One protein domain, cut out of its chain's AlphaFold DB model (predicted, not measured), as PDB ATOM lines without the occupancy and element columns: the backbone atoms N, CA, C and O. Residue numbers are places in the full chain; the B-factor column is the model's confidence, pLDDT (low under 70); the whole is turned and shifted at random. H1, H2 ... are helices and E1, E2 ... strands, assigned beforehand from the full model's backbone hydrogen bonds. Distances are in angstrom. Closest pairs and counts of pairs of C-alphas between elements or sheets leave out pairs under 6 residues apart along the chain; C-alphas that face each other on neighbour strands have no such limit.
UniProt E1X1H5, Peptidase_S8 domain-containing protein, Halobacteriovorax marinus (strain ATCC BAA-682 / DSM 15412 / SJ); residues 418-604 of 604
ATOM      1  N   VAL A 418      71.172  34.354 -75.853       98.31
ATOM      2  CA  VAL A 418      70.996  34.761 -74.453       98.31
ATOM      3  C   VAL A 418      69.877  35.782 -74.379       98.31
ATOM      4  O   VAL A 418      69.911  36.775 -75.102       98.31
ATOM      5  N   VAL A 419      68.905  35.539 -73.506       97.19
ATOM      6  CA  VAL A 419      67.784  36.437 -73.236       97.19
ATOM      7  C   VAL A 419      67.922  36.966 -71.818       97.19
ATOM      8  O   VAL A 419      67.919  36.196 -70.860       97.19
ATOM      9  N   ASN A 420      68.042  38.280 -71.691       96.94
ATOM     10  CA  ASN A 420      67.896  38.991 -70.434       96.94
ATOM     11  C   ASN A 420      66.411  39.305 -70.220       96.94
ATOM     12  O   ASN A 420      65.820  40.003 -71.042       96.94
ATOM     13  N   TYR A 421      65.829  38.806 -69.133       92.12
ATOM     14  CA  TYR A 421      64.444  39.059 -68.749       92.12
ATOM     15  C   TYR A 421      64.408  39.672 -67.347       92.12
ATOM     16  O   TYR A 421      64.456  38.978 -66.329       92.12
ATOM     17  N   SER A 422      64.355  40.999 -67.292       83.56
ATOM     18  CA  SER A 422      64.480  41.769 -66.047       83.56
ATOM     19  C   SER A 422      63.127  42.213 -65.470       83.56
ATOM     20  O   SER A 422      63.043  43.231 -64.789       83.56
ATOM     21  N   TYR A 423      62.071  41.444 -65.742       75.50
ATOM     22  CA  TYR A 423      60.695  41.722 -65.331       75.50
ATOM     23  C   TYR A 423      60.043  40.489 -64.688       75.50
ATOM     24  O   TYR A 423      60.587  39.383 -64.746       75.50
ATOM     25  N   SER A 424      58.879  40.667 -64.072       75.19
ATOM     26  CA  SER A 424      58.059  39.594 -63.510       75.19
ATOM     27  C   SER A 424      56.598  40.017 -63.434       75.19
ATOM     28  O   SER A 424      56.315  41.137 -63.009       75.19
ATOM     29  N   ASP A 425      55.689  39.095 -63.733       68.94
ATOM     30  CA  ASP A 425      54.276  39.239 -63.381       68.94
ATOM     31  C   ASP A 425      54.029  38.729 -61.960       68.94
ATOM     32  O   ASP A 425      54.642  37.749 -61.525       68.94
ATOM     33  N   TYR A 426      53.113  39.373 -61.237       71.31
ATOM     34  CA  TYR A 426      52.770  38.984 -59.871       71.31
ATOM     35  C   TYR A 426      51.638  37.953 -59.850       71.31
ATOM     36  O   TYR A 426      50.480  38.288 -59.616       71.31
ATOM     37  N   LEU A 427      51.982  36.690 -60.106       66.12
ATOM     38  CA  LEU A 427      51.054  35.560 -60.141       66.12
ATOM     39  C   LEU A 427      51.522  34.456 -59.193       66.12
ATOM     40  O   LEU A 427      52.708  34.114 -59.160       66.12
ATOM     41  N   ASP A 428      50.590  33.849 -58.458       65.88
ATOM     42  CA  ASP A 428      50.896  32.645 -57.686       65.88
ATOM     43  C   ASP A 428      51.315  31.472 -58.597       65.88
ATOM     44  O   ASP A 428      51.185  31.515 -59.825       65.88
ATOM     45  N   ASN A 429      51.854  30.404 -58.003       72.88
ATOM     46  CA  ASN A 429      52.376  29.269 -58.766       72.88
ATOM     47  C   ASN A 429      51.306  28.619 -59.668       72.88
ATOM     48  O   ASN A 429      51.601  28.251 -60.806       72.88
ATOM     49  N   LYS A 430      50.058  28.518 -59.195       69.25
ATOM     50  CA  LYS A 430      48.970  27.865 -59.932       69.25
ATOM     51  C   LYS A 430      48.551  28.712 -61.133       69.25
ATOM     52  O   LYS A 430      48.502  28.179 -62.241       69.25
ATOM     53  N   ALA A 431      48.321  30.007 -60.927       66.44
ATOM     54  CA  ALA A 431      47.978  30.961 -61.978       66.44
ATOM     55  C   ALA A 431      49.113  31.100 -63.005       66.44
ATOM     56  O   ALA A 431      48.877  31.089 -64.214       66.44
ATOM     57  N   CYS A 432      50.365  31.136 -62.546       72.88
ATOM     58  CA  CYS A 432      51.525  31.172 -63.432       72.88
ATOM     59  C   CYS A 432      51.633  29.900 -64.298       72.88
ATOM     60  O   CYS A 432      51.944  29.968 -65.490       72.88
ATOM     61  N   LEU A 433      51.336  28.719 -63.744       75.25
ATOM     62  CA  LEU A 433      51.337  27.460 -64.499       75.25
ATOM     63  C   LEU A 433      50.194  27.344 -65.514       75.25
ATOM     64  O   LEU A 433      50.394  26.700 -66.547       75.25
ATOM     65  N   SER A 434      49.019  27.915 -65.242       68.69
ATOM     66  CA  SER A 434      47.863  27.800 -66.138       68.69
ATOM     67  C   SER A 434      47.834  28.881 -67.217       68.69
ATOM     68  O   SER A 434      47.558  28.563 -68.374       68.69
ATOM     69  N   ASN A 435      48.166  30.127 -66.868       67.00
ATOM     70  CA  ASN A 435      47.780  31.290 -67.676       67.00
ATOM     71  C   ASN A 435      48.970  32.032 -68.301       67.00
ATOM     72  O   ASN A 435      48.793  32.781 -69.256       67.00
ATOM     73  N   HIS A 436      50.196  31.825 -67.810       79.44
ATOM     74  CA  HIS A 436      51.326  32.637 -68.257       79.44
ATOM     75  C   HIS A 436      51.913  32.190 -69.609       79.44
ATOM     76  O   HIS A 436      52.123  30.993 -69.863       79.44
ATOM     77  N   HIS A 437      52.286  33.166 -70.447       80.44
ATOM     78  CA  HIS A 437      52.825  32.966 -71.802       80.44
ATOM     79  C   HIS A 437      54.070  32.065 -71.849       80.44
ATOM     80  O   HIS A 437      54.266  31.319 -72.814       80.44
ATOM     81  N   TRP A 438      54.873  32.041 -70.777       86.50
ATOM     82  CA  TRP A 438      56.044  31.158 -70.662       86.50
ATOM     83  C   TRP A 438      55.723  29.682 -70.929       86.50
ATOM     84  O   TRP A 438      56.541  28.960 -71.498       86.50
ATOM     85  N   ASN A 439      54.520  29.208 -70.585       84.75
ATOM     86  CA  ASN A 439      54.145  27.809 -70.800       84.75
ATOM     87  C   ASN A 439      54.070  27.416 -72.280       84.75
ATOM     88  O   ASN A 439      54.272  26.238 -72.605       84.75
ATOM     89  N   LYS A 440      53.818  28.384 -73.169       87.81
ATOM     90  CA  LYS A 440      53.937  28.223 -74.620       87.81
ATOM     91  C   LYS A 440      55.405  28.338 -75.041       87.81
ATOM     92  O   LYS A 440      55.917  27.424 -75.687       87.81
ATOM     93  N   VAL A 441      56.099  29.390 -74.593       90.50
ATOM     94  CA  VAL A 441      57.503  29.667 -74.958       90.50
ATOM     95  C   VAL A 441      58.438  28.504 -74.612       90.50
ATOM     96  O   VAL A 441      59.164  28.026 -75.480       90.50
ATOM     97  N   LYS A 442      58.369  27.950 -73.395       91.62
ATOM     98  CA  LYS A 442      59.261  26.866 -72.932       91.62
ATOM     99  C   LYS A 442      59.158  25.572 -73.749       91.62
ATOM    100  O   LYS A 442      60.073  24.743 -73.755       91.62
ATOM    101  N   LYS A 443      58.038  25.371 -74.450       91.56
ATOM    102  CA  LYS A 443      57.832  24.217 -75.339       91.56
ATOM    103  C   LYS A 443      58.492  24.425 -76.705       91.56
ATOM    104  O   LYS A 443      58.797  23.431 -77.365       91.56
ATOM    105  N   HIS A 444      58.759  25.669 -77.105       94.50
ATOM    106  CA  HIS A 444      59.315  25.993 -78.414       94.50
ATOM    107  C   HIS A 444      60.768  25.479 -78.565       94.50
ATOM    108  O   HIS A 444      61.610  25.732 -77.696       94.50
ATOM    109  N   PRO A 445      61.130  24.794 -79.673       94.69
ATOM    110  CA  PRO A 445      62.468  24.217 -79.851       94.69
ATOM    111  C   PRO A 445      63.612  25.235 -79.790       94.69
ATOM    112  O   PRO A 445      64.670  24.938 -79.236       94.69
ATOM    113  N   LYS A 446      63.412  26.440 -80.344       95.06
ATOM    114  CA  LYS A 446      64.414  27.517 -80.277       95.06
ATOM    115  C   LYS A 446      64.565  28.075 -78.863       95.06
ATOM    116  O   LYS A 446      65.697  28.277 -78.445       95.06
ATOM    117  N   ALA A 447      63.477  28.203 -78.095       94.44
ATOM    118  CA  ALA A 447      63.545  28.685 -76.715       94.44
ATOM    119  C   ALA A 447      64.444  27.789 -75.850       94.44
ATOM    120  O   ALA A 447      65.273  28.306 -75.113       94.44
ATOM    121  N   LYS A 448      64.369  26.459 -76.023       94.94
ATOM    122  CA  LYS A 448      65.240  25.471 -75.346       94.94
ATOM    123  C   LYS A 448      66.727  25.597 -75.697       94.94
ATOM    124  O   LYS A 448      67.582  25.090 -74.978       94.94
ATOM    125  N   ARG A 449      67.039  26.230 -76.830       96.25
ATOM    126  CA  ARG A 449      68.406  26.486 -77.312       96.25
ATOM    127  C   ARG A 449      68.899  27.887 -76.953       96.25
ATOM    128  O   ARG A 449      69.976  28.265 -77.405       96.25
ATOM    129  N   MET A 450      68.125  28.630 -76.168       97.69
ATOM    130  CA  MET A 450      68.462  29.951 -75.655       97.69
ATOM    131  C   MET A 450      68.606  29.875 -74.135       97.69
ATOM    132  O   MET A 450      67.855  29.149 -73.483       97.69
ATOM    133  N   LEU A 451      69.578  30.594 -73.583       98.38
ATOM    134  CA  LEU A 451      69.739  30.781 -72.148       98.38
ATOM    135  C   LEU A 451      68.879  31.962 -71.707       98.38
ATOM    136  O   LEU A 451      69.128  33.089 -72.130       98.38
ATOM    137  N   TRP A 452      67.905  31.709 -70.846       98.00
ATOM    138  CA  TRP A 452      67.051  32.731 -70.259       98.00
ATOM    139  C   TRP A 452      67.588  33.120 -68.892       98.00
ATOM    140  O   TRP A 452      67.805  32.263 -68.039       98.00
ATOM    141  N   VAL A 453      67.822  34.403 -68.682       98.44
ATOM    142  CA  VAL A 453      68.349  34.936 -67.430       98.44
ATOM    143  C   VAL A 453      67.274  35.845 -66.850       98.44
ATOM    144  O   VAL A 453      66.976  36.885 -67.426       98.44
ATOM    145  N   PHE A 454      66.677  35.422 -65.741       97.44
ATOM    146  CA  PHE A 454      65.566  36.079 -65.067       97.44
ATOM    147  C   PHE A 454      66.041  36.816 -63.814       97.44
ATOM    148  O   PHE A 454      66.831  36.278 -63.037       97.44
ATOM    149  N   ALA A 455      65.508  38.009 -63.570       94.69
ATOM    150  CA  ALA A 455      65.713  38.718 -62.309       94.69
ATOM    151  C   ALA A 455      64.926  38.057 -61.163       94.69
ATOM    152  O   ALA A 455      63.769  37.678 -61.341       94.69
ATOM    153  N   ALA A 456      65.532  37.939 -59.977       90.50
ATOM    154  CA  ALA A 456      64.913  37.289 -58.814       90.50
ATOM    155  C   ALA A 456      63.813  38.109 -58.104       90.50
ATOM    156  O   ALA A 456      63.156  37.575 -57.211       90.50
ATOM    157  N   GLY A 457      63.621  39.385 -58.449       85.06
ATOM    158  CA  GLY A 457      62.726  40.301 -57.729       85.06
ATOM    159  C   GLY A 457      63.398  40.985 -56.531       85.06
ATOM    160  O   GLY A 457      64.435  40.545 -56.028       85.06
ATOM    161  N   ASN A 458      62.828  42.106 -56.089       79.81
ATOM    162  CA  ASN A 458      63.464  43.076 -55.187       79.81
ATOM    163  C   ASN A 458      62.753  43.196 -53.817       79.81
ATOM    164  O   ASN A 458      62.998  44.137 -53.061       79.81
ATOM    165  N   GLU A 459      61.888  42.252 -53.454       80.62
ATOM    166  CA  GLU A 459      61.039  42.310 -52.253       80.62
ATOM    167  C   GLU A 459      61.791  41.976 -50.950       80.62
ATOM    168  O   GLU A 459      61.266  42.180 -49.856       80.62
ATOM    169  N   LYS A 460      63.048  41.516 -51.042       84.81
ATOM    170  CA  LYS A 460      63.884  41.080 -49.902       84.81
ATOM    171  C   LYS A 460      63.322  39.864 -49.161       84.81
ATOM    172  O   LYS A 460      63.657  39.632 -47.998       84.81
ATOM    173  N   SER A 461      62.503  39.069 -49.841       85.00
ATOM    174  CA  SER A 461      61.845  37.892 -49.282       85.00
ATOM    175  C   SER A 461      62.696  36.630 -49.429       85.00
ATOM    176  O   SER A 461      63.535  36.519 -50.324       85.00
ATOM    177  N   TYR A 462      62.469  35.657 -48.542       90.44
ATOM    178  CA  TYR A 462      62.985  34.297 -48.691       90.44
ATOM    179  C   TYR A 462      61.907  33.437 -49.356       90.44
ATOM    180  O   TYR A 462      60.851  33.215 -48.768       90.44
ATOM    181  N   LEU A 463      62.167  32.980 -50.577       89.12
ATOM    182  CA  LEU A 463      61.193  32.345 -51.455       89.12
ATOM    183  C   LEU A 463      61.594  30.908 -51.802       89.12
ATOM    184  O   LEU A 463      62.774  30.555 -51.859       89.12
ATOM    185  N   THR A 464      60.585  30.091 -52.071       91.25
ATOM    186  CA  THR A 464      60.697  28.823 -52.799       91.25
ATOM    187  C   THR A 464      59.875  28.938 -54.087       91.25
ATOM    188  O   THR A 464      59.077  29.871 -54.210       91.25
ATOM    189  N   PRO A 465      60.022  28.018 -55.057       89.88
ATOM    190  CA  PRO A 465      59.166  27.998 -56.247       89.88
ATOM    191  C   PRO A 465      57.662  28.021 -55.924       89.88
ATOM    192  O   PRO A 465      56.871  28.604 -56.658       89.88
ATOM    193  N   GLU A 466      57.253  27.402 -54.818       88.00
ATOM    194  CA  GLU A 466      55.853  27.285 -54.402       88.00
ATOM    195  C   GLU A 466      55.321  28.558 -53.732       88.00
ATOM    196  O   GLU A 466      54.129  28.838 -53.823       88.00
ATOM    197  N   THR A 467      56.186  29.327 -53.059       84.00
ATOM    198  CA  THR A 467      55.800  30.555 -52.341       84.00
ATOM    199  C   THR A 467      56.068  31.834 -53.129       84.00
ATOM    200  O   THR A 467      55.570  32.895 -52.759       84.00
ATOM    201  N   ALA A 468      56.850  31.755 -54.208       80.44
ATOM    202  CA  ALA A 468      57.127  32.885 -55.078       80.44
ATOM    203  C   ALA A 468      55.892  33.257 -55.914       80.44
ATOM    204  O   ALA A 468      55.388  32.458 -56.707       80.44
ATOM    205  N   THR A 469      55.466  34.513 -55.794       79.25
ATOM    206  CA  THR A 469      54.433  35.132 -56.635       79.25
ATOM    207  C   THR A 469      55.022  35.823 -57.866       79.25
ATOM    208  O   THR A 469      54.384  36.686 -58.439       79.25
ATOM    209  N   LEU A 470      56.257  35.494 -58.255       77.19
ATOM    210  CA  LEU A 470      56.962  36.106 -59.384       77.19
ATOM    211  C   LEU A 470      56.955  35.129 -60.555       77.19
ATOM    212  O   LEU A 470      57.523  34.042 -60.446       77.19
ATOM    213  N   CYS A 471      56.325  35.506 -61.658       73.38
ATOM    214  CA  CYS A 471      56.164  34.684 -62.847       73.38
ATOM    215  C   CYS A 471      56.953  35.291 -64.027       73.38
ATOM    216  O   CYS A 471      56.900  36.505 -64.230       73.38
ATOM    217  N   PRO A 472      57.702  34.487 -64.811       88.44
ATOM    218  CA  PRO A 472      57.788  33.024 -64.768       88.44
ATOM    219  C   PRO A 472      58.817  32.461 -63.769       88.44
ATOM    220  O   PRO A 472      59.055  31.252 -63.763       88.44
ATOM    221  N   GLN A 473      59.442  33.294 -62.933       91.56
ATOM    222  CA  GLN A 473      60.512  32.918 -61.998       91.56
ATOM    223  C   GLN A 473      60.148  31.693 -61.142       91.56
ATOM    224  O   GLN A 473      60.936  30.764 -60.993       91.56
ATOM    225  N   ASN A 474      58.935  31.642 -60.612       85.62
ATOM    226  CA  ASN A 474      58.445  30.554 -59.772       85.62
ATOM    227  C   ASN A 474      58.325  29.200 -60.503       85.62
ATOM    228  O   ASN A 474      58.389  28.157 -59.852       85.62
ATOM    229  N   ILE A 475      58.231  29.185 -61.838       90.81
ATOM    230  CA  ILE A 475      58.078  27.958 -62.641       90.81
ATOM    231  C   ILE A 475      59.309  27.596 -63.487       90.81
ATOM    232  O   ILE A 475      59.383  26.467 -63.970       90.81
ATOM    233  N   VAL A 476      60.286  28.500 -63.647       93.06
ATOM    234  CA  VAL A 476      61.519  28.268 -64.442       93.06
ATOM    235  C   VAL A 476      62.672  27.658 -63.649       93.06
ATOM    236  O   VAL A 476      63.668  27.249 -64.236       93.06
ATOM    237  N   THR A 477      62.566  27.560 -62.321       87.62
ATOM    238  CA  THR A 477      63.653  27.073 -61.439       87.62
ATOM    239  C   THR A 477      64.202  25.691 -61.817       87.62
ATOM    240  O   THR A 477      65.354  25.369 -61.507       87.62
ATOM    241  N   ARG A 478      63.405  24.866 -62.506       83.06
ATOM    242  CA  ARG A 478      63.785  23.520 -62.971       83.06
ATOM    243  C   ARG A 478      64.232  23.467 -64.434       83.06
ATOM    244  O   ARG A 478      64.680  22.413 -64.882       83.06
ATOM    245  N   ASP A 479      64.138  24.567 -65.174       91.56
ATOM    246  CA  ASP A 479      64.476  24.593 -66.592       91.56
ATOM    247  C   ASP A 479      66.006  24.562 -66.781       91.56
ATOM    248  O   ASP A 479      66.779  25.312 -66.171       91.56
ATOM    249  N   THR A 480      66.483  23.664 -67.647       90.81
ATOM    250  CA  THR A 480      67.925  23.449 -67.880       90.81
ATOM    251  C   THR A 480      68.594  24.619 -68.596       90.81
ATOM    252  O   THR A 480      69.812  24.754 -68.549       90.81
ATOM    253  N   ASN A 481      67.806  25.490 -69.216       95.44
ATOM    254  CA  ASN A 481      68.247  26.652 -69.975       95.44
ATOM    255  C   ASN A 481      67.758  27.980 -69.367       95.44
ATOM    256  O   ASN A 481      67.723  28.983 -70.074       95.44
ATOM    257  N   ALA A 482      67.385  27.997 -68.084       96.88
ATOM    258  CA  ALA A 482      67.020  29.208 -67.349       96.88
ATOM    259  C   ALA A 482      67.941  29.443 -66.141       96.88
ATOM    260  O   ALA A 482      68.445  28.483 -65.558       96.88
ATOM    261  N   LEU A 483      68.149  30.701 -65.764       97.25
ATOM    262  CA  LEU A 483      68.834  31.126 -64.544       97.25
ATOM    263  C   LEU A 483      68.011  32.201 -63.838       97.25
ATOM    264  O   LEU A 483      67.556  33.128 -64.499       97.25
ATOM    265  N   ILE A 484      67.879  32.121 -62.519       97.94
ATOM    266  CA  ILE A 484      67.305  33.186 -61.687       97.94
ATOM    267  C   ILE A 484      68.424  33.871 -60.911       97.94
ATOM    268  O   ILE A 484      69.123  33.244 -60.111       97.94
ATOM    269  N   VAL A 485      68.594  35.167 -61.153       97.94
ATOM    270  CA  VAL A 485      69.743  35.946 -60.696       97.94
ATOM    271  C   VAL A 485      69.330  36.935 -59.617       97.94
ATOM    272  O   VAL A 485      68.482  37.808 -59.823       97.94
ATOM    273  N   GLY A 486      69.969  36.806 -58.458       96.69
ATOM    274  CA  GLY A 486      69.871  37.766 -57.369       96.69
ATOM    275  C   GLY A 486      70.928  38.871 -57.461       96.69
ATOM    276  O   GLY A 486      71.983  38.706 -58.074       96.69
ATOM    277  N   ALA A 487      70.677  39.985 -56.781       93.25
ATOM    278  CA  ALA A 487      71.658  41.053 -56.584       93.25
ATOM    279  C   ALA A 487      72.373  40.874 -55.246       93.25
ATOM    280  O   ALA A 487      71.712  40.699 -54.225       93.25
ATOM    281  N   SER A 488      73.704  40.895 -55.223       90.38
ATOM    282  CA  SER A 488      74.457  40.605 -54.000       90.38
ATOM    283  C   SER A 488      74.141  41.615 -52.877       90.38
ATOM    284  O   SER A 488      74.417  42.808 -53.032       90.38
ATOM    285  N   PRO A 489      73.601  41.173 -51.719       81.81
ATOM    286  CA  PRO A 489      73.281  42.072 -50.608       81.81
ATOM    287  C   PRO A 489      74.499  42.771 -49.998       81.81
ATOM    288  O   PRO A 489      74.358  43.854 -49.434       81.81
ATOM    289  N   GLU A 490      75.679  42.153 -50.101       79.31
ATOM    290  CA  GLU A 490      76.941  42.685 -49.573       79.31
ATOM    291  C   GLU A 490      77.326  44.018 -50.230       79.31
ATOM    292  O   GLU A 490      77.878  44.899 -49.576       79.31
ATOM    293  N   PHE A 491      76.927  44.215 -51.487       71.62
ATOM    294  CA  PHE A 491      77.182  45.433 -52.260       71.62
ATOM    295  C   PHE A 491      75.968  46.377 -52.291       71.62
ATOM    296  O   PHE A 491      75.831  47.222 -53.174       71.62
ATOM    297  N   GLY A 492      75.056  46.235 -51.322       69.88
ATOM    298  CA  GLY A 492      73.832  47.035 -51.235       69.88
ATOM    299  C   GLY A 492      72.697  46.553 -52.143       69.88
ATOM    300  O   GLY A 492      71.689  47.249 -52.269       69.88
ATOM    301  N   GLY A 493      72.834  45.368 -52.749       72.81
ATOM    302  CA  GLY A 493      71.830  44.777 -53.625       72.81
ATOM    303  C   GLY A 493      70.503  44.506 -52.915       72.81
ATOM    304  O   GLY A 493      70.440  43.889 -51.843       72.81
ATOM    305  N   VAL A 494      69.413  44.949 -53.534       76.44
ATOM    306  CA  VAL A 494      68.049  44.613 -53.121       76.44
ATOM    307  C   VAL A 494      67.607  43.376 -53.902       76.44
ATOM    308  O   VAL A 494      67.595  43.406 -55.124       76.44
ATOM    309  N   THR A 495      67.292  42.276 -53.212       89.19
ATOM    310  CA  THR A 495      67.051  40.975 -53.861       89.19
ATOM    311  C   THR A 495      66.182  40.059 -53.014       89.19
ATOM    312  O   THR A 495      66.353  40.001 -51.793       89.19
ATOM    313  N   ASN A 496      65.344  39.253 -53.657       85.56
ATOM    314  CA  ASN A 496      64.844  38.018 -53.061       85.56
ATOM    315  C   ASN A 496      65.949  36.972 -52.939       85.56
ATOM    316  O   ASN A 496      67.013  37.072 -53.558       85.56
ATOM    317  N   ARG A 497      65.699  35.981 -52.087       91.81
ATOM    318  CA  ARG A 497      66.645  34.938 -51.686       91.81
ATOM    319  C   ARG A 497      65.936  33.592 -51.628       91.81
ATOM    320  O   ARG A 497      64.725  33.549 -51.469       91.81
ATOM    321  N   GLY A 498      66.688  32.502 -51.677       93.81
ATOM    322  CA  GLY A 498      66.160  31.153 -51.490       93.81
ATOM    323  C   GLY A 498      66.994  30.118 -52.228       93.81
ATOM    324  O   GLY A 498      67.182  30.229 -53.437       93.81
ATOM    325  N   LYS A 499      67.457  29.080 -51.520       93.19
ATOM    326  CA  LYS A 499      68.323  28.025 -52.085       93.19
ATOM    327  C   LYS A 499      67.698  27.239 -53.243       93.19
ATOM    328  O   LYS A 499      68.418  26.694 -54.069       93.19
ATOM    329  N   THR A 500      66.371  27.171 -53.300       92.69
ATOM    330  CA  THR A 500      65.615  26.478 -54.358       92.69
ATOM    331  C   THR A 500      64.996  27.432 -55.380       92.69
ATOM    332  O   THR A 500      64.317  26.978 -56.296       92.69
ATOM    333  N   PHE A 501      65.214  28.740 -55.223       94.44
ATOM    334  CA  PHE A 501      64.625  29.782 -56.064       94.44
ATOM    335  C   PHE A 501      65.699  30.570 -56.820       94.44
ATOM    336  O   PHE A 501      65.690  30.580 -58.042       94.44
ATOM    337  N   VAL A 502      66.656  31.179 -56.116       96.50
ATOM    338  CA  VAL A 502      67.758  31.936 -56.732       96.50
ATOM    339  C   VAL A 502      68.897  30.989 -57.079       96.50
ATOM    340  O   VAL A 502      69.357  30.249 -56.213       96.50
ATOM    341  N   ASP A 503      69.409  31.043 -58.305       97.06
ATOM    342  CA  ASP A 503      70.513  30.182 -58.732       97.06
ATOM    343  C   ASP A 503      71.870  30.731 -58.285       97.06
ATOM    344  O   ASP A 503      72.677  30.006 -57.697       97.06
ATOM    345  N   LEU A 504      72.111  32.024 -58.509       97.00
ATOM    346  CA  LEU A 504      73.349  32.720 -58.150       97.00
ATOM    347  C   LEU A 504      73.104  34.213 -57.896       97.00
ATOM    348  O   LEU A 504      72.066  34.752 -58.286       97.00
ATOM    349  N   PHE A 505      74.070  34.883 -57.267       97.19
ATOM    350  CA  PHE A 505      74.087  36.340 -57.136       97.19
ATOM    351  C   PHE A 505      75.141  36.969 -58.053       97.19
ATOM    352  O   PHE A 505      76.161  36.350 -58.351       97.19
ATOM    353  N   ALA A 506      74.930  38.218 -58.459       95.81
ATOM    354  CA  ALA A 506      75.968  39.053 -59.061       95.81
ATOM    355  C   ALA A 506      76.094  40.381 -58.304       95.81
ATOM    356  O   ALA A 506      75.126  40.853 -57.700       95.81
ATOM    357  N   ASP A 507      77.287  40.972 -58.325       92.94
ATOM    358  CA  ASP A 507      77.536  42.293 -57.748       92.94
ATOM    359  C   ASP A 507      76.834  43.380 -58.578       92.94
ATOM    360  O   ASP A 507      77.282  43.755 -59.665       92.94
ATOM    361  N   ALA A 508      75.676  43.826 -58.090       89.06
ATOM    362  CA  ALA A 508      74.859  44.854 -58.714       89.06
ATOM    363  C   ALA A 508      73.880  45.465 -57.693       89.06
ATOM    364  O   ALA A 508      73.511  44.803 -56.719       89.06
ATOM    365  N   PRO A 509      73.376  46.693 -57.926       84.12
ATOM    366  CA  PRO A 509      72.438  47.342 -57.005       84.12
ATOM    367  C   PRO A 509      71.014  46.753 -57.030       84.12
ATOM    368  O   PRO A 509      70.252  46.951 -56.084       84.12
ATOM    369  N   SER A 510      70.627  46.046 -58.097       89.06
ATOM    370  CA  SER A 510      69.274  45.504 -58.289       89.06
ATOM    371  C   SER A 510      69.309  44.176 -59.037       89.06
ATOM    372  O   SER A 510      70.281  43.883 -59.737       89.06
ATOM    373  N   THR A 511      68.255  43.366 -58.922       89.81
ATOM    374  CA  THR A 511      68.195  42.078 -59.636       89.81
ATOM    375  C   THR A 511      68.176  42.241 -61.157       89.81
ATOM    376  O   THR A 511      68.822  41.457 -61.852       89.81
ATOM    377  N   SER A 512      67.552  43.295 -61.687       88.44
ATOM    378  CA  SER A 512      67.573  43.635 -63.118       88.44
ATOM    379  C   SER A 512      69.000  43.887 -63.627       88.44
ATOM    380  O   SER A 512      69.445  43.309 -64.621       88.44
ATOM    381  N   THR A 513      69.784  44.683 -62.894       91.25
ATOM    382  CA  THR A 513      71.182  44.971 -63.256       91.25
ATOM    383  C   THR A 513      72.109  43.772 -63.034       91.25
ATOM    384  O   THR A 513      73.004  43.536 -63.845       91.25
ATOM    385  N   ALA A 514      71.865  42.946 -62.012       94.88
ATOM    386  CA  ALA A 514      72.571  41.675 -61.823       94.88
ATOM    387  C   ALA A 514      72.348  40.727 -63.017       94.88
ATOM    388  O   ALA A 514      73.291  40.149 -63.562       94.88
ATOM    389  N   THR A 515      71.100  40.632 -63.476       97.06
ATOM    390  CA  THR A 515      70.702  39.844 -64.651       97.06
ATOM    391  C   THR A 515      71.427  40.337 -65.905       97.06
ATOM    392  O   THR A 515      71.894  39.519 -66.703       97.06
ATOM    393  N   ALA A 516      71.590  41.655 -66.077       94.62
ATOM    394  CA  ALA A 516      72.327  42.253 -67.197       94.62
ATOM    395  C   ALA A 516      73.812  41.850 -67.226       94.62
ATOM    396  O   ALA A 516      74.335  41.486 -68.287       94.62
ATOM    397  N   ILE A 517      74.473  41.837 -66.063       96.06
ATOM    398  CA  ILE A 517      75.868  41.383 -65.923       96.06
ATOM    399  C   ILE A 517      75.991  39.911 -66.325       96.06
ATOM    400  O   ILE A 517      76.829  39.566 -67.163       96.06
ATOM    401  N   VAL A 518      75.136  39.047 -65.767       98.44
ATOM    402  CA  VAL A 518      75.146  37.601 -66.046       98.44
ATOM    403  C   VAL A 518      74.868  37.326 -67.523       98.44
ATOM    404  O   VAL A 518      75.574  36.535 -68.147       98.44
ATOM    405  N   SER A 519      73.891  38.023 -68.107       98.50
ATOM    406  CA  SER A 519      73.537  37.895 -69.528       98.50
ATOM    407  C   SER A 519      74.707  38.289 -70.431       98.50
ATOM    408  O   SER A 519      75.023  37.585 -71.391       98.50
ATOM    409  N   SER A 520      75.405  39.373 -70.087       97.62
ATOM    410  CA  SER A 520      76.573  39.832 -70.843       97.62
ATOM    411  C   SER A 520      77.727  38.848 -70.775       97.62
ATOM    412  O   SER A 520      78.386  38.580 -71.781       97.62
ATOM    413  N   LEU A 521      77.979  38.286 -69.593       98.31
ATOM    414  CA  LEU A 521      79.010  37.273 -69.426       98.31
ATOM    415  C   LEU A 521      78.669  36.022 -70.236       98.31
ATOM    416  O   LEU A 521      79.502  35.565 -71.013       98.31
ATOM    417  N   ALA A 522      77.434  35.527 -70.138       98.56
ATOM    418  CA  ALA A 522      76.966  34.372 -70.898       98.56
ATOM    419  C   ALA A 522      77.146  34.550 -72.414       98.56
ATOM    420  O   ALA A 522      77.674  33.666 -73.092       98.56
ATOM    421  N   ALA A 523      76.752  35.709 -72.943       98.06
ATOM    422  CA  ALA A 523      76.865  36.009 -74.363       98.06
ATOM    423  C   ALA A 523      78.329  36.085 -74.817       98.06
ATOM    424  O   ALA A 523      78.677  35.576 -75.882       98.06
ATOM    425  N   ASN A 524      79.209  36.655 -73.993       98.12
ATOM    426  CA  ASN A 524      80.642  36.695 -74.274       98.12
ATOM    427  C   ASN A 524      81.306  35.309 -74.195       98.12
ATOM    428  O   ASN A 524      82.213  35.025 -74.979       98.12
ATOM    429  N   LEU A 525      80.835  34.415 -73.320       98.25
ATOM    430  CA  LEU A 525      81.288  33.022 -73.290       98.25
ATOM    431  C   LEU A 525      80.884  32.271 -74.565       98.25
ATOM    432  O   LEU A 525      81.729  31.595 -75.147       98.25
ATOM    433  N   LEU A 526      79.640  32.426 -75.035       97.31
ATOM    434  CA  LEU A 526      79.199  31.856 -76.318       97.31
ATOM    435  C   LEU A 526      79.987  32.436 -77.492       97.31
ATOM    436  O   LEU A 526      80.352  31.708 -78.411       97.31
ATOM    437  N   LYS A 527      80.300  33.731 -77.445       96.31
ATOM    438  CA  LYS A 527      81.099  34.384 -78.478       96.31
ATOM    439  C   LYS A 527      82.527  33.840 -78.541       96.31
ATOM    440  O   LYS A 527      83.045  33.609 -79.634       96.31
ATOM    441  N   LEU A 528      83.162  33.658 -77.384       97.00
ATOM    442  CA  LEU A 528      84.536  33.166 -77.284       97.00
ATOM    443  C   LEU A 528      84.635  31.655 -77.536       97.00
ATOM    444  O   LEU A 528      85.615  31.193 -78.122       97.00
ATOM    445  N   TYR A 529      83.615  30.893 -77.140       97.12
ATOM    446  CA  TYR A 529      83.531  29.446 -77.319       97.12
ATOM    447  C   TYR A 529      82.231  29.047 -78.052       97.12
ATOM    448  O   TYR A 529      81.349  28.433 -77.447       97.12
ATOM    449  N   PRO A 530      82.110  29.303 -79.374       94.12
ATOM    450  CA  PRO A 530      80.867  29.093 -80.140       94.12
ATOM    451  C   PRO A 530      80.370  27.647 -80.185       94.12
ATOM    452  O   PRO A 530      79.239  27.376 -80.584       94.12
ATOM    453  N   SER A 531      81.237  26.703 -79.816       94.50
ATOM    454  CA  SER A 531      80.912  25.285 -79.780       94.50
ATOM    455  C   SER A 531      80.057  24.913 -78.557       94.50
ATOM    456  O   SER A 531      79.353  23.897 -78.606       94.50
ATOM    457  N   LEU A 532      80.105  25.707 -77.480       96.38
ATOM    458  CA  LEU A 532      79.370  25.449 -76.243       96.38
ATOM    459  C   LEU A 532      77.858  25.580 -76.456       96.38
ATOM    460  O   LEU A 532      77.376  26.476 -77.149       96.38
ATOM    461  N   SER A 533      77.101  24.677 -75.836       95.88
ATOM    462  CA  SER A 533      75.646  24.804 -75.748       95.88
ATOM    463  C   SER A 533      75.248  25.817 -74.669       95.88
ATOM    464  O   SER A 533      76.028  26.140 -73.776       95.88
ATOM    465  N   VAL A 534      73.996  26.281 -74.687       96.75
ATOM    466  CA  VAL A 534      73.476  27.149 -73.613       96.75
ATOM    467  C   VAL A 534      73.488  26.465 -72.242       96.75
ATOM    468  O   VAL A 534      73.694  27.130 -71.232       96.75
ATOM    469  N   SER A 535      73.352  25.135 -72.208       95.38
ATOM    470  CA  SER A 535      73.486  24.346 -70.979       95.38
ATOM    471  C   SER A 535      74.930  24.332 -70.474       95.38
ATOM    472  O   SER A 535      75.147  24.442 -69.271       95.38
ATOM    473  N   ASP A 536      75.918  24.237 -71.371       96.69
ATOM    474  CA  ASP A 536      77.340  24.312 -71.007       96.69
ATOM    475  C   ASP A 536      77.694  25.691 -70.444       96.69
ATOM    476  O   ASP A 536      78.445  25.801 -69.477       96.69
ATOM    477  N   VAL A 537      77.120  26.753 -71.015       97.88
ATOM    478  CA  VAL A 537      77.326  28.123 -70.530       97.88
ATOM    479  C   VAL A 537      76.649  28.349 -69.184       97.88
ATOM    480  O   VAL A 537      77.292  28.881 -68.284       97.88
ATOM    481  N   LYS A 538      75.408  27.881 -68.991       96.94
ATOM    482  CA  LYS A 538      74.762  27.874 -67.665       96.94
ATOM    483  C   LYS A 538      75.652  27.176 -66.636       96.94
ATOM    484  O   LYS A 538      75.909  27.718 -65.567       96.94
ATOM    485  N   ARG A 539      76.159  25.995 -66.987       95.19
ATOM    486  CA  ARG A 539      77.047  25.196 -66.140       95.19
ATOM    487  C   ARG A 539      78.348  25.931 -65.806       95.19
ATOM    488  O   ARG A 539      78.777  25.897 -64.659       95.19
ATOM    489  N   ALA A 540      78.947  26.634 -66.768       97.44
ATOM    490  CA  ALA A 540      80.126  27.466 -66.529       97.44
ATOM    491  C   ALA A 540      79.848  28.613 -65.541       97.44
ATOM    492  O   ALA A 540      80.659  28.842 -64.650       97.44
ATOM    493  N   LEU A 541      78.701  29.292 -65.673       97.75
ATOM    494  CA  LEU A 541      78.294  30.399 -64.794       97.75
ATOM    495  C   LEU A 541      78.007  29.937 -63.362       97.75
ATOM    496  O   LEU A 541      78.380  30.609 -62.408       97.75
ATOM    497  N   LEU A 542      77.357  28.785 -63.197       95.88
ATOM    498  CA  LEU A 542      77.144  28.212 -61.868       95.88
ATOM    499  C   LEU A 542      78.488  27.820 -61.226       95.88
ATOM    500  O   LEU A 542      78.672  27.999 -60.025       95.88
ATOM    501  N   ALA A 543      79.452  27.337 -62.023       95.19
ATOM    502  CA  ALA A 543      80.718  26.771 -61.528       95.19
ATOM    503  C   ALA A 543      81.676  27.856 -61.065       95.19
ATOM    504  O   ALA A 543      82.593  27.587 -60.296       95.19
ATOM    505  N   SER A 544      81.469  29.074 -61.547       96.12
ATOM    506  CA  SER A 544      82.292  30.230 -61.244       96.12
ATOM    507  C   SER A 544      81.852  31.009 -60.018       96.12
ATOM    508  O   SER A 544      82.398  32.076 -59.759       96.12
ATOM    509  N   VAL A 545      80.850  30.530 -59.285       95.19
ATOM    510  CA  VAL A 545      80.389  31.192 -58.067       95.19
ATOM    511  C   VAL A 545      81.390  30.986 -56.931       95.19
ATOM    512  O   VAL A 545      81.760  29.855 -56.621       95.19
ATOM    513  N   GLU A 546      81.805  32.079 -56.296       92.19
ATOM    514  CA  GLU A 546      82.508  32.051 -55.017       92.19
ATOM    515  C   GLU A 546      81.493  31.885 -53.883       92.19
ATOM    516  O   GLU A 546      80.622  32.735 -53.698       92.19
ATOM    517  N   ASP A 547      81.592  30.786 -53.132       90.62
ATOM    518  CA  ASP A 547      80.706  30.504 -51.998       90.62
ATOM    519  C   ASP A 547      80.944  31.496 -50.852       90.62
ATOM    520  O   ASP A 547      81.966  31.462 -50.159       90.62
ATOM    521  N   THR A 548      79.965  32.376 -50.654       89.00
ATOM    522  CA  THR A 548      79.926  33.378 -49.583       89.00
ATOM    523  C   THR A 548      78.832  33.070 -48.556       89.00
ATOM    524  O   THR A 548      78.540  33.892 -47.686       89.00
ATOM    525  N   GLY A 549      78.213  31.885 -48.624       88.06
ATOM    526  CA  GLY A 549      77.115  31.473 -47.748       88.06
ATOM    527  C   GLY A 549      75.785  32.191 -48.008       88.06
ATOM    528  O   GLY A 549      74.892  32.162 -47.155       88.06
ATOM    529  N   LEU A 550      75.623  32.841 -49.163       90.06
ATOM    530  CA  LEU A 550      74.372  33.481 -49.558       90.06
ATOM    531  C   LEU A 550      73.265  32.443 -49.788       90.06
ATOM    532  O   LEU A 550      73.498  31.308 -50.194       90.06
ATOM    533  N   SER A 551      72.013  32.840 -49.546       91.94
ATOM    534  CA  SER A 551      70.861  31.962 -49.783       91.94
ATOM    535  C   SER A 551      70.473  31.936 -51.266       91.94
ATOM    536  O   SER A 551      69.524  32.595 -51.697       91.94
ATOM    537  N   SER A 552      71.245  31.177 -52.032       93.19
ATOM    538  CA  SER A 552      71.018  30.766 -53.420       93.19
ATOM    539  C   SER A 552      71.396  29.296 -53.564       93.19
ATOM    540  O   SER A 552      71.916  28.685 -52.627       93.19
ATOM    541  N   ARG A 553      71.114  28.714 -54.727       92.44
ATOM    542  CA  ARG A 553      71.475  27.339 -55.052       92.44
ATOM    543  C   ARG A 553      72.982  27.136 -54.933       92.44
ATOM    544  O   ARG A 553      73.421  26.290 -54.167       92.44
ATOM    545  N   THR A 554      73.756  27.986 -55.604       92.44
ATOM    546  CA  THR A 554      75.229  27.948 -55.606       92.44
ATOM    547  C   THR A 554      75.864  28.422 -54.298       92.44
ATOM    548  O   THR A 554      76.992  28.046 -53.994       92.44
ATOM    549  N   GLY A 555      75.145  29.210 -53.494       90.50
ATOM    550  CA  GLY A 555      75.620  29.690 -52.196       90.50
ATOM    551  C   GLY A 555      76.391  31.008 -52.250       90.50
ATOM    552  O   GLY A 555      76.917  31.441 -51.229       90.50
ATOM    553  N   GLY A 556      76.482  31.675 -53.403       92.88
ATOM    554  CA  GLY A 556      77.408  32.797 -53.509       92.88
ATOM    555  C   GLY A 556      77.258  33.722 -54.705       92.88
ATOM    556  O   GLY A 556      76.198  33.798 -55.337       92.88
ATOM    557  N   VAL A 557      78.344  34.451 -54.971       95.44
ATOM    558  CA  VAL A 557      78.440  35.500 -55.993       95.44
ATOM    559  C   VAL A 557      79.266  35.012 -57.181       95.44
ATOM    560  O   VAL A 557      80.315  34.398 -57.021       95.44
ATOM    561  N   LEU A 558      78.785  35.285 -58.387       96.69
ATOM    562  CA  LEU A 558      79.467  34.996 -59.642       96.69
ATOM    563  C   LEU A 558      80.814  35.728 -59.744       96.69
ATOM    564  O   LEU A 558      80.834  36.959 -59.741       96.69
ATOM    565  N   ASP A 559      81.899  34.988 -59.978       96.31
ATOM    566  CA  ASP A 559      83.180  35.553 -60.402       96.31
ATOM    567  C   ASP A 559      83.372  35.437 -61.924       96.31
ATOM    568  O   ASP A 559      83.162  34.393 -62.552       96.31
ATOM    569  N   LYS A 560      83.783  36.544 -62.545       96.25
ATOM    570  CA  LYS A 560      83.937  36.640 -63.998       96.25
ATOM    571  C   LYS A 560      85.095  35.787 -64.521       96.25
ATOM    572  O   LYS A 560      84.936  35.121 -65.547       96.25
ATOM    573  N   ASP A 561      86.254  35.831 -63.877       96.31
ATOM    574  CA  ASP A 561      87.463  35.160 -64.362       96.31
ATOM    575  C   ASP A 561      87.333  33.642 -64.209       96.31
ATOM    576  O   ASP A 561      87.697  32.876 -65.114       96.31
ATOM    577  N   LEU A 562      86.701  33.203 -63.120       96.75
ATOM    578  CA  LEU A 562      86.314  31.816 -62.913       96.75
ATOM    579  C   LEU A 562      85.306  31.339 -63.969       96.75
ATOM    580  O   LEU A 562      85.404  30.190 -64.395       96.75
ATOM    581  N   ALA A 563      84.404  32.191 -64.470       97.88
ATOM    582  CA  ALA A 563      83.450  31.809 -65.522       97.88
ATOM    583  C   ALA A 563      84.150  31.537 -66.858       97.88
ATOM    584  O   ALA A 563      83.879  30.528 -67.518       97.88
ATOM    585  N   TYR A 564      85.108  32.390 -67.240       97.94
ATOM    586  CA  TYR A 564      85.942  32.152 -68.423       97.94
ATOM    587  C   TYR A 564      86.787  30.889 -68.279       97.94
ATOM    588  O   TYR A 564      86.950  30.141 -69.251       97.94
ATOM    589  N   LYS A 565      87.306  30.632 -67.075       97.56
ATOM    590  CA  LYS A 565      88.048  29.411 -66.769       97.56
ATOM    591  C   LYS A 565      87.157  28.171 -66.866       97.56
ATOM    592  O   LYS A 565      87.535  27.223 -67.549       97.56
ATOM    593  N   ALA A 566      85.964  28.192 -66.275       97.44
ATOM    594  CA  ALA A 566      85.002  27.096 -66.340       97.44
ATOM    595  C   ALA A 566      84.611  26.779 -67.790       97.44
ATOM    596  O   ALA A 566      84.725  25.637 -68.230       97.44
ATOM    597  N   ALA A 567      84.247  27.799 -68.572       98.00
ATOM    598  CA  ALA A 567      83.895  27.632 -69.981       98.00
ATOM    599  C   ALA A 567      85.052  27.056 -70.812       98.00
ATOM    600  O   ALA A 567      84.831  26.202 -71.671       98.00
ATOM    601  N   LYS A 568      86.296  27.467 -70.529       97.75
ATOM    602  CA  LYS A 568      87.495  26.918 -71.176       97.75
ATOM    603  C   LYS A 568      87.650  25.423 -70.908       97.75
ATOM    604  O   LYS A 568      87.943  24.676 -71.842       97.75
ATOM    605  N   GLU A 569      87.475  24.991 -69.663       97.56
ATOM    606  CA  GLU A 569      87.605  23.578 -69.299       97.56
ATOM    607  C   GLU A 569      86.473  22.729 -69.887       97.56
ATOM    608  O   GLU A 569      86.747  21.680 -70.470       97.56
ATOM    609  N   ILE A 570      85.229  23.221 -69.875       97.56
ATOM    610  CA  ILE A 570      84.102  22.547 -70.547       97.56
ATOM    611  C   ILE A 570      84.343  22.456 -72.063       97.56
ATOM    612  O   ILE A 570      84.081  21.423 -72.678       97.56
ATOM    613  N   ASN A 571      84.896  23.502 -72.685       97.44
ATOM    614  CA  ASN A 571      85.204  23.492 -74.116       97.44
ATOM    615  C   ASN A 571      86.307  22.478 -74.475       97.44
ATOM    616  O   ASN A 571      86.269  21.905 -75.563       97.44
ATOM    617  N   LYS A 572      87.273  22.228 -73.579       96.44
ATOM    618  CA  LYS A 572      88.290  21.174 -73.758       96.44
ATOM    619  C   LYS A 572      87.721  19.774 -73.534       96.44
ATOM    620  O   LYS A 572      88.051  18.860 -74.283       96.44
ATOM    621  N   ASN A 573      86.899  19.600 -72.499       95.06
ATOM    622  CA  ASN A 573      86.288  18.327 -72.141       95.06
ATOM    623  C   ASN A 573      84.811  18.521 -71.776       95.06
ATOM    624  O   ASN A 573      84.468  18.758 -70.619       95.06
ATOM    625  N   ARG A 574      83.925  18.326 -72.757       90.56
ATOM    626  CA  ARG A 574      82.471  18.470 -72.561       90.56
ATOM    627  C   ARG A 574      81.888  17.486 -71.545       90.56
ATOM    628  O   ARG A 574      80.852  17.766 -70.954       90.56
ATOM    629  N   ASN A 575      82.567  16.361 -71.325       92.31
ATOM    630  CA  ASN A 575      82.128  15.293 -70.430       92.31
ATOM    631  C   ASN A 575      82.770  15.382 -69.037       92.31
ATOM    632  O   ASN A 575      82.652  14.436 -68.259       92.31
ATOM    633  N   ILE A 576      83.473  16.477 -68.709       94.19
ATOM    634  CA  ILE A 576      83.929  16.719 -67.335       94.19
ATOM    635  C   ILE A 576      82.714  16.646 -66.400       94.19
ATOM    636  O   ILE A 576      81.667  17.191 -66.747       94.19
ATOM    637  N   ASN A 577      82.802  15.966 -65.255       92.38
ATOM    638  CA  ASN A 577      81.716  15.942 -64.260       92.38
ATOM    639  C   ASN A 577      81.721  17.233 -63.414       92.38
ATOM    640  O   ASN A 577      82.644  18.041 -63.522       92.38
ATOM    641  N   ASN A 578      80.660  17.489 -62.641       91.44
ATOM    642  CA  ASN A 578      80.502  18.752 -61.907       91.44
ATOM    643  C   ASN A 578      81.570  18.941 -60.829       91.44
ATOM    644  O   ASN A 578      82.177  20.008 -60.768       91.44
ATOM    645  N   LEU A 579      81.862  17.903 -60.045       90.62
ATOM    646  CA  LEU A 579      82.872  17.971 -58.993       90.62
ATOM    647  C   LEU A 579      84.278  18.272 -59.537       90.62
ATOM    648  O   LEU A 579      84.991  19.116 -58.991       90.62
ATOM    649  N   ASP A 580      84.681  17.616 -60.624       91.75
ATOM    650  CA  ASP A 580      85.980  17.857 -61.255       91.75
ATOM    651  C   ASP A 580      86.035  19.241 -61.907       91.75
ATOM    652  O   ASP A 580      87.047  19.928 -61.777       91.75
ATOM    653  N   LEU A 581      84.943  19.709 -62.524       94.44
ATOM    654  CA  LEU A 581      84.858  21.079 -63.036       94.44
ATOM    655  C   LEU A 581      85.053  22.106 -61.913       94.44
ATOM    656  O   LEU A 581      85.872  23.014 -62.051       94.44
ATOM    657  N   LEU A 582      84.349  21.949 -60.791       93.25
ATOM    658  CA  LEU A 582      84.479  22.835 -59.634       93.25
ATOM    659  C   LEU A 582      85.914  22.834 -59.080       93.25
ATOM    660  O   LEU A 582      86.466  23.895 -58.792       93.25
ATOM    661  N   ARG A 583      86.565  21.668 -58.998       92.38
ATOM    662  CA  ARG A 583      87.976  21.559 -58.582       92.38
ATOM    663  C   ARG A 583      88.933  22.223 -59.563       92.38
ATOM    664  O   ARG A 583      89.885  22.878 -59.134       92.38
ATOM    665  N   GLU A 584      88.715  22.079 -60.864       93.50
ATOM    666  CA  GLU A 584      89.523  22.772 -61.868       93.50
ATOM    667  C   GLU A 584      89.400  24.287 -61.709       93.50
ATOM    668  O   GLU A 584      90.414  24.984 -61.615       93.50
ATOM    669  N   VAL A 585      88.174  24.791 -61.582       93.75
ATOM    670  CA  VAL A 585      87.869  26.223 -61.473       93.75
ATOM    671  C   VAL A 585      88.438  26.826 -60.187       93.75
ATOM    672  O   VAL A 585      89.242  27.756 -60.269       93.75
ATOM    673  N   HIS A 586      88.126  26.255 -59.025       92.69
ATOM    674  CA  HIS A 586      88.449  26.846 -57.717       92.69
ATOM    675  C   HIS A 586      89.798  26.414 -57.143       92.69
ATOM    676  O   HIS A 586      90.387  27.116 -56.325       92.69
ATOM    677  N   CYS A 587      90.315  25.260 -57.568       90.94
ATOM    678  CA  CYS A 587      91.490  24.635 -56.953       90.94
ATOM    679  C   CYS A 587      92.608  24.307 -57.949       90.94
ATOM    680  O   CYS A 587      93.602  23.687 -57.559       90.94
ATOM    681  N   ASN A 588      92.484  24.716 -59.220       86.19
ATOM    682  CA  ASN A 588      93.420  24.346 -60.293       86.19
ATOM    683  C   ASN A 588      93.646  22.818 -60.351       86.19
ATOM    684  O   ASN A 588      94.787  22.360 -60.427       86.19
ATOM    685  N   GLY A 589      92.573  22.041 -60.171       72.25
ATOM    686  CA  GLY A 589      92.584  20.575 -60.241       72.25
ATOM    687  C   GLY A 589      93.138  19.872 -58.996       72.25
ATOM    688  O   GLY A 589      93.191  18.642 -58.935       72.25
ATOM    689  N   ARG A 590      93.557  20.616 -57.962       72.50
ATOM    690  CA  ARG A 590      94.101  20.026 -56.730       72.50
ATOM    691  C   ARG A 590      92.994  19.375 -55.900       72.50
ATOM    692  O   ARG A 590      91.971  19.994 -55.631       72.50
ATOM    693  N   ARG A 591      93.240  18.146 -55.430       69.94
ATOM    694  CA  ARG A 591      92.364  17.451 -54.463       69.94
ATOM    695  C   ARG A 591      92.667  17.824 -53.010       69.94
ATOM    696  O   ARG A 591      91.752  17.975 -52.215       69.94
ATOM    697  N   TYR A 592      93.943  17.983 -52.665       65.00
ATOM    698  CA  TYR A 592      94.372  18.354 -51.315       65.00
ATOM    699  C   TYR A 592      94.411  19.878 -51.160       65.00
ATOM    700  O   TYR A 592      94.868  20.571 -52.070       65.00
ATOM    701  N   PHE A 593      93.962  20.383 -50.005       75.06
ATOM    702  CA  PHE A 593      93.839  21.821 -49.707       75.06
ATOM    703  C   PHE A 593      92.870  22.575 -50.635       75.06
ATOM    704  O   PHE A 593      93.022  23.774 -50.863       75.06
ATOM    705  N   CYS A 594      91.878  21.863 -51.176       80.12
ATOM    706  CA  CYS A 594      90.794  22.436 -51.961       80.12
ATOM    707  C   CYS A 594      89.600  22.758 -51.058       80.12
ATOM    708  O   CYS A 594      89.261  21.962 -50.186       80.12
ATOM    709  N   LYS A 595      88.972  23.921 -51.269       82.19
ATOM    710  CA  LYS A 595      87.762  24.328 -50.535       82.19
ATOM    711  C   LYS A 595      86.479  23.674 -51.069       82.19
ATOM    712  O   LYS A 595      85.457  23.751 -50.406       82.19
ATOM    713  N   VAL A 596      86.538  23.053 -52.252       84.44
ATOM    714  CA  VAL A 596      85.407  22.353 -52.879       84.44
ATOM    715  C   VAL A 596      85.285  20.945 -52.297       84.44
ATOM    716  O   VAL A 596      86.219  20.143 -52.402       84.44
ATOM    717  N   ASP A 597      84.113  20.640 -51.750       81.38
ATOM    718  CA  ASP A 597      83.718  19.315 -51.269       81.38
ATOM    719  C   ASP A 597      82.444  18.812 -51.979       81.38
ATOM    720  O   ASP A 597      81.907  19.474 -52.867       81.38
ATOM    721  N   GLU A 598      81.971  17.616 -51.619       81.44
ATOM    722  CA  GLU A 598      80.780  16.994 -52.224       81.44
ATOM    723  C   GLU A 598      79.498  17.817 -51.997       81.44
ATOM    724  O   GLU A 598      78.598  17.793 -52.835       81.44
ATOM    725  N   SER A 599      79.431  18.638 -50.940       82.69
ATOM    726  CA  SER A 599      78.260  19.488 -50.677       82.69
ATOM    727  C   SER A 599      78.084  20.600 -51.715       82.69
ATOM    728  O   SER A 599      77.010  21.194 -51.802       82.69
ATOM    729  N   TRP A 600      79.128  20.923 -52.484       85.75
ATOM    730  CA  TRP A 600      79.035  21.851 -53.612       85.75
ATOM    731  C   TRP A 600      78.437  21.189 -54.854       85.75
ATOM    732  O   TRP A 600      77.820  21.875 -55.660       85.75
ATOM    733  N   GLU A 601      78.592  19.873 -55.014       81.38
ATOM    734  CA  GLU A 601      77.987  19.142 -56.131       81.38
ATOM    735  C   GLU A 601      76.467  19.032 -55.963       81.38
ATOM    736  O   GLU A 601      75.734  19.201 -56.930       81.38
ATOM    737  N   GLU A 602      75.974  18.860 -54.733       79.88
ATOM    738  CA  GLU A 602      74.530  18.847 -54.433       79.88
ATOM    739  C   GLU A 602      73.827  20.181 -54.742       79.88
ATOM    740  O   GLU A 602      72.608  20.236 -54.912       79.88
ATOM    741  N   ARG A 603      74.601  21.268 -54.818       77.56
ATOM    742  CA  ARG A 603      74.147  22.624 -55.149       77.56
ATOM    743  C   ARG A 603      74.083  22.882 -56.658       77.56
ATOM    744  O   ARG A 603      73.737  23.993 -57.060       77.56
ATOM    745  N   PHE A 604      74.462  21.912 -57.485       65.88
ATOM    746  CA  PHE A 604      74.856  22.148 -58.870       65.88
ATOM    747  C   PHE A 604      73.908  21.569 -59.920       65.88
ATOM    748  O   PHE A 604      73.646  20.347 -59.888       65.88
TER     749      PHE A 604
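AT A GLANCE: This is residues 418 to 604 of the 604 residues of the protein "Peptidase_S8 domain-containing protein" of Halobacteriovorax marinus (strain ATCC BAA-682 / DSM 15412 / SJ) (UniProt E1X1H5). A strongly twisted sheet of four parallel strands, E1 to E4, curls round the long helix H4, and H5 packs on the same face. At one end of the longest axis H6 and H7 pack beyond H5, with the small H8 on H7, while H1, H2 and H3 make a looser group at the other end; the small hairpin E5 and E6 sits beside E4. The printed part has 187 residues with eight named helices and six named strands, in the order E1 H1 H2 E2 H3 E3 E4 H4 H5 E5 E6 H6 H7 H8, and its class is mixed, helices and strands. The order across the large sheet is E1 E2 E3 E4, and the small sheet E5 E6 is antiparallel. The whole is compact, with a radius of gyration of the C-alphas of 15.8 A and spans of 48 by 36 by 26 A.

IN THESE COORDINATES: In the large sheet, E1 is residues 418 to 421, 9.7 A long from first to last C-alpha, and begins with C-alpha 418 at (70.996, 34.761, -74.453). E2 is residues 451 to 455, 13.3 A; E3 is residues 482 to 487, 16.7 A; E4 is residues 504 to 506, 6.9 A. H4, residues 511 to 528, is 25.6 A long and begins with C-alpha 511 at (68.195, 42.078, -59.636). H5 is residues 534 to 543, 14.1 A; H6 is residues 560 to 572, 18.8 A; H7 is residues 578 to 587, 13.4 A. E5 is residues 545 to 547 and E6 residues 556 to 558. H1 is residues 429 to 435, 10.2 A, H2 residues 438 to 441 and H3 residues 473 to 476. H8, residues 598 to 601, ends with C-alpha 601 at (77.987, 19.142, -56.131).

HOW THE PARTS SIT: In the large sheet, E1 and E2 are parallel, with N 419 and O 451 2.8 A apart, within hydrogen-bond range. E2 and E3 are parallel, with N 454 and O 483 at 2.8 A, and E3 and E4 are parallel, with N 486 and O 504 at 2.9 A. E1, H1 H2, E2 and E2, H3, E3 are strand-helix-strand units, two parallel neighbour strands with helices between, and both crossovers are right-handed. H4 and H5 on the same face of the sheet make two layers, helices over a sheet; the C-alphas of Ala 487 in E3 and Thr 511 in H4 are 4.7 A apart. H5 has a height over the sheet of 9.2 A. H4 touches H5 with residues 518 to 526 alone, at a steep tilt of 64 degrees, opposite ways; their closest C-alphas, of Ala 522 and Val 537, are 6.3 A apart. H5 touches H6, closest at the C-alphas of Ala 540 and Ala 566, 4.9 A. H6 touches H7 at Ala 566 and Val 585, their closest C-alphas, 5.7 A. H7 touches H8 at Leu 579 and Glu 601, their closest C-alphas, 5.8 A. In the hairpin E5 and E6, N 546 and O 557 are 2.9 A apart; the closest C-alphas of E4 and E6, of Phe 505 and Val 557, are 4.6 A apart. H3 only grazes the sheet and touches H1, with the C-alphas of Asn 429 and Asn 474 closest at 6.3 A; H2 and H3 are near each other. Every O i to N i+4 pair is within hydrogen-bond range in H1, H4, H5, H6 and H7; H2, H3 and H8 are too short for such a pair.

THE WHOLE: The two C-alphas farthest apart, of Asn 435 and Tyr 592, are 51.0 A apart. The printed part has no cut and ends at residue 604, the chain's last. The links E2 to H3 and E3 to E4 are long. The mean pLDDT of the printed part is 89.4; it is under 70 at 11 residues, among them 434 to 435 and 591 to 592.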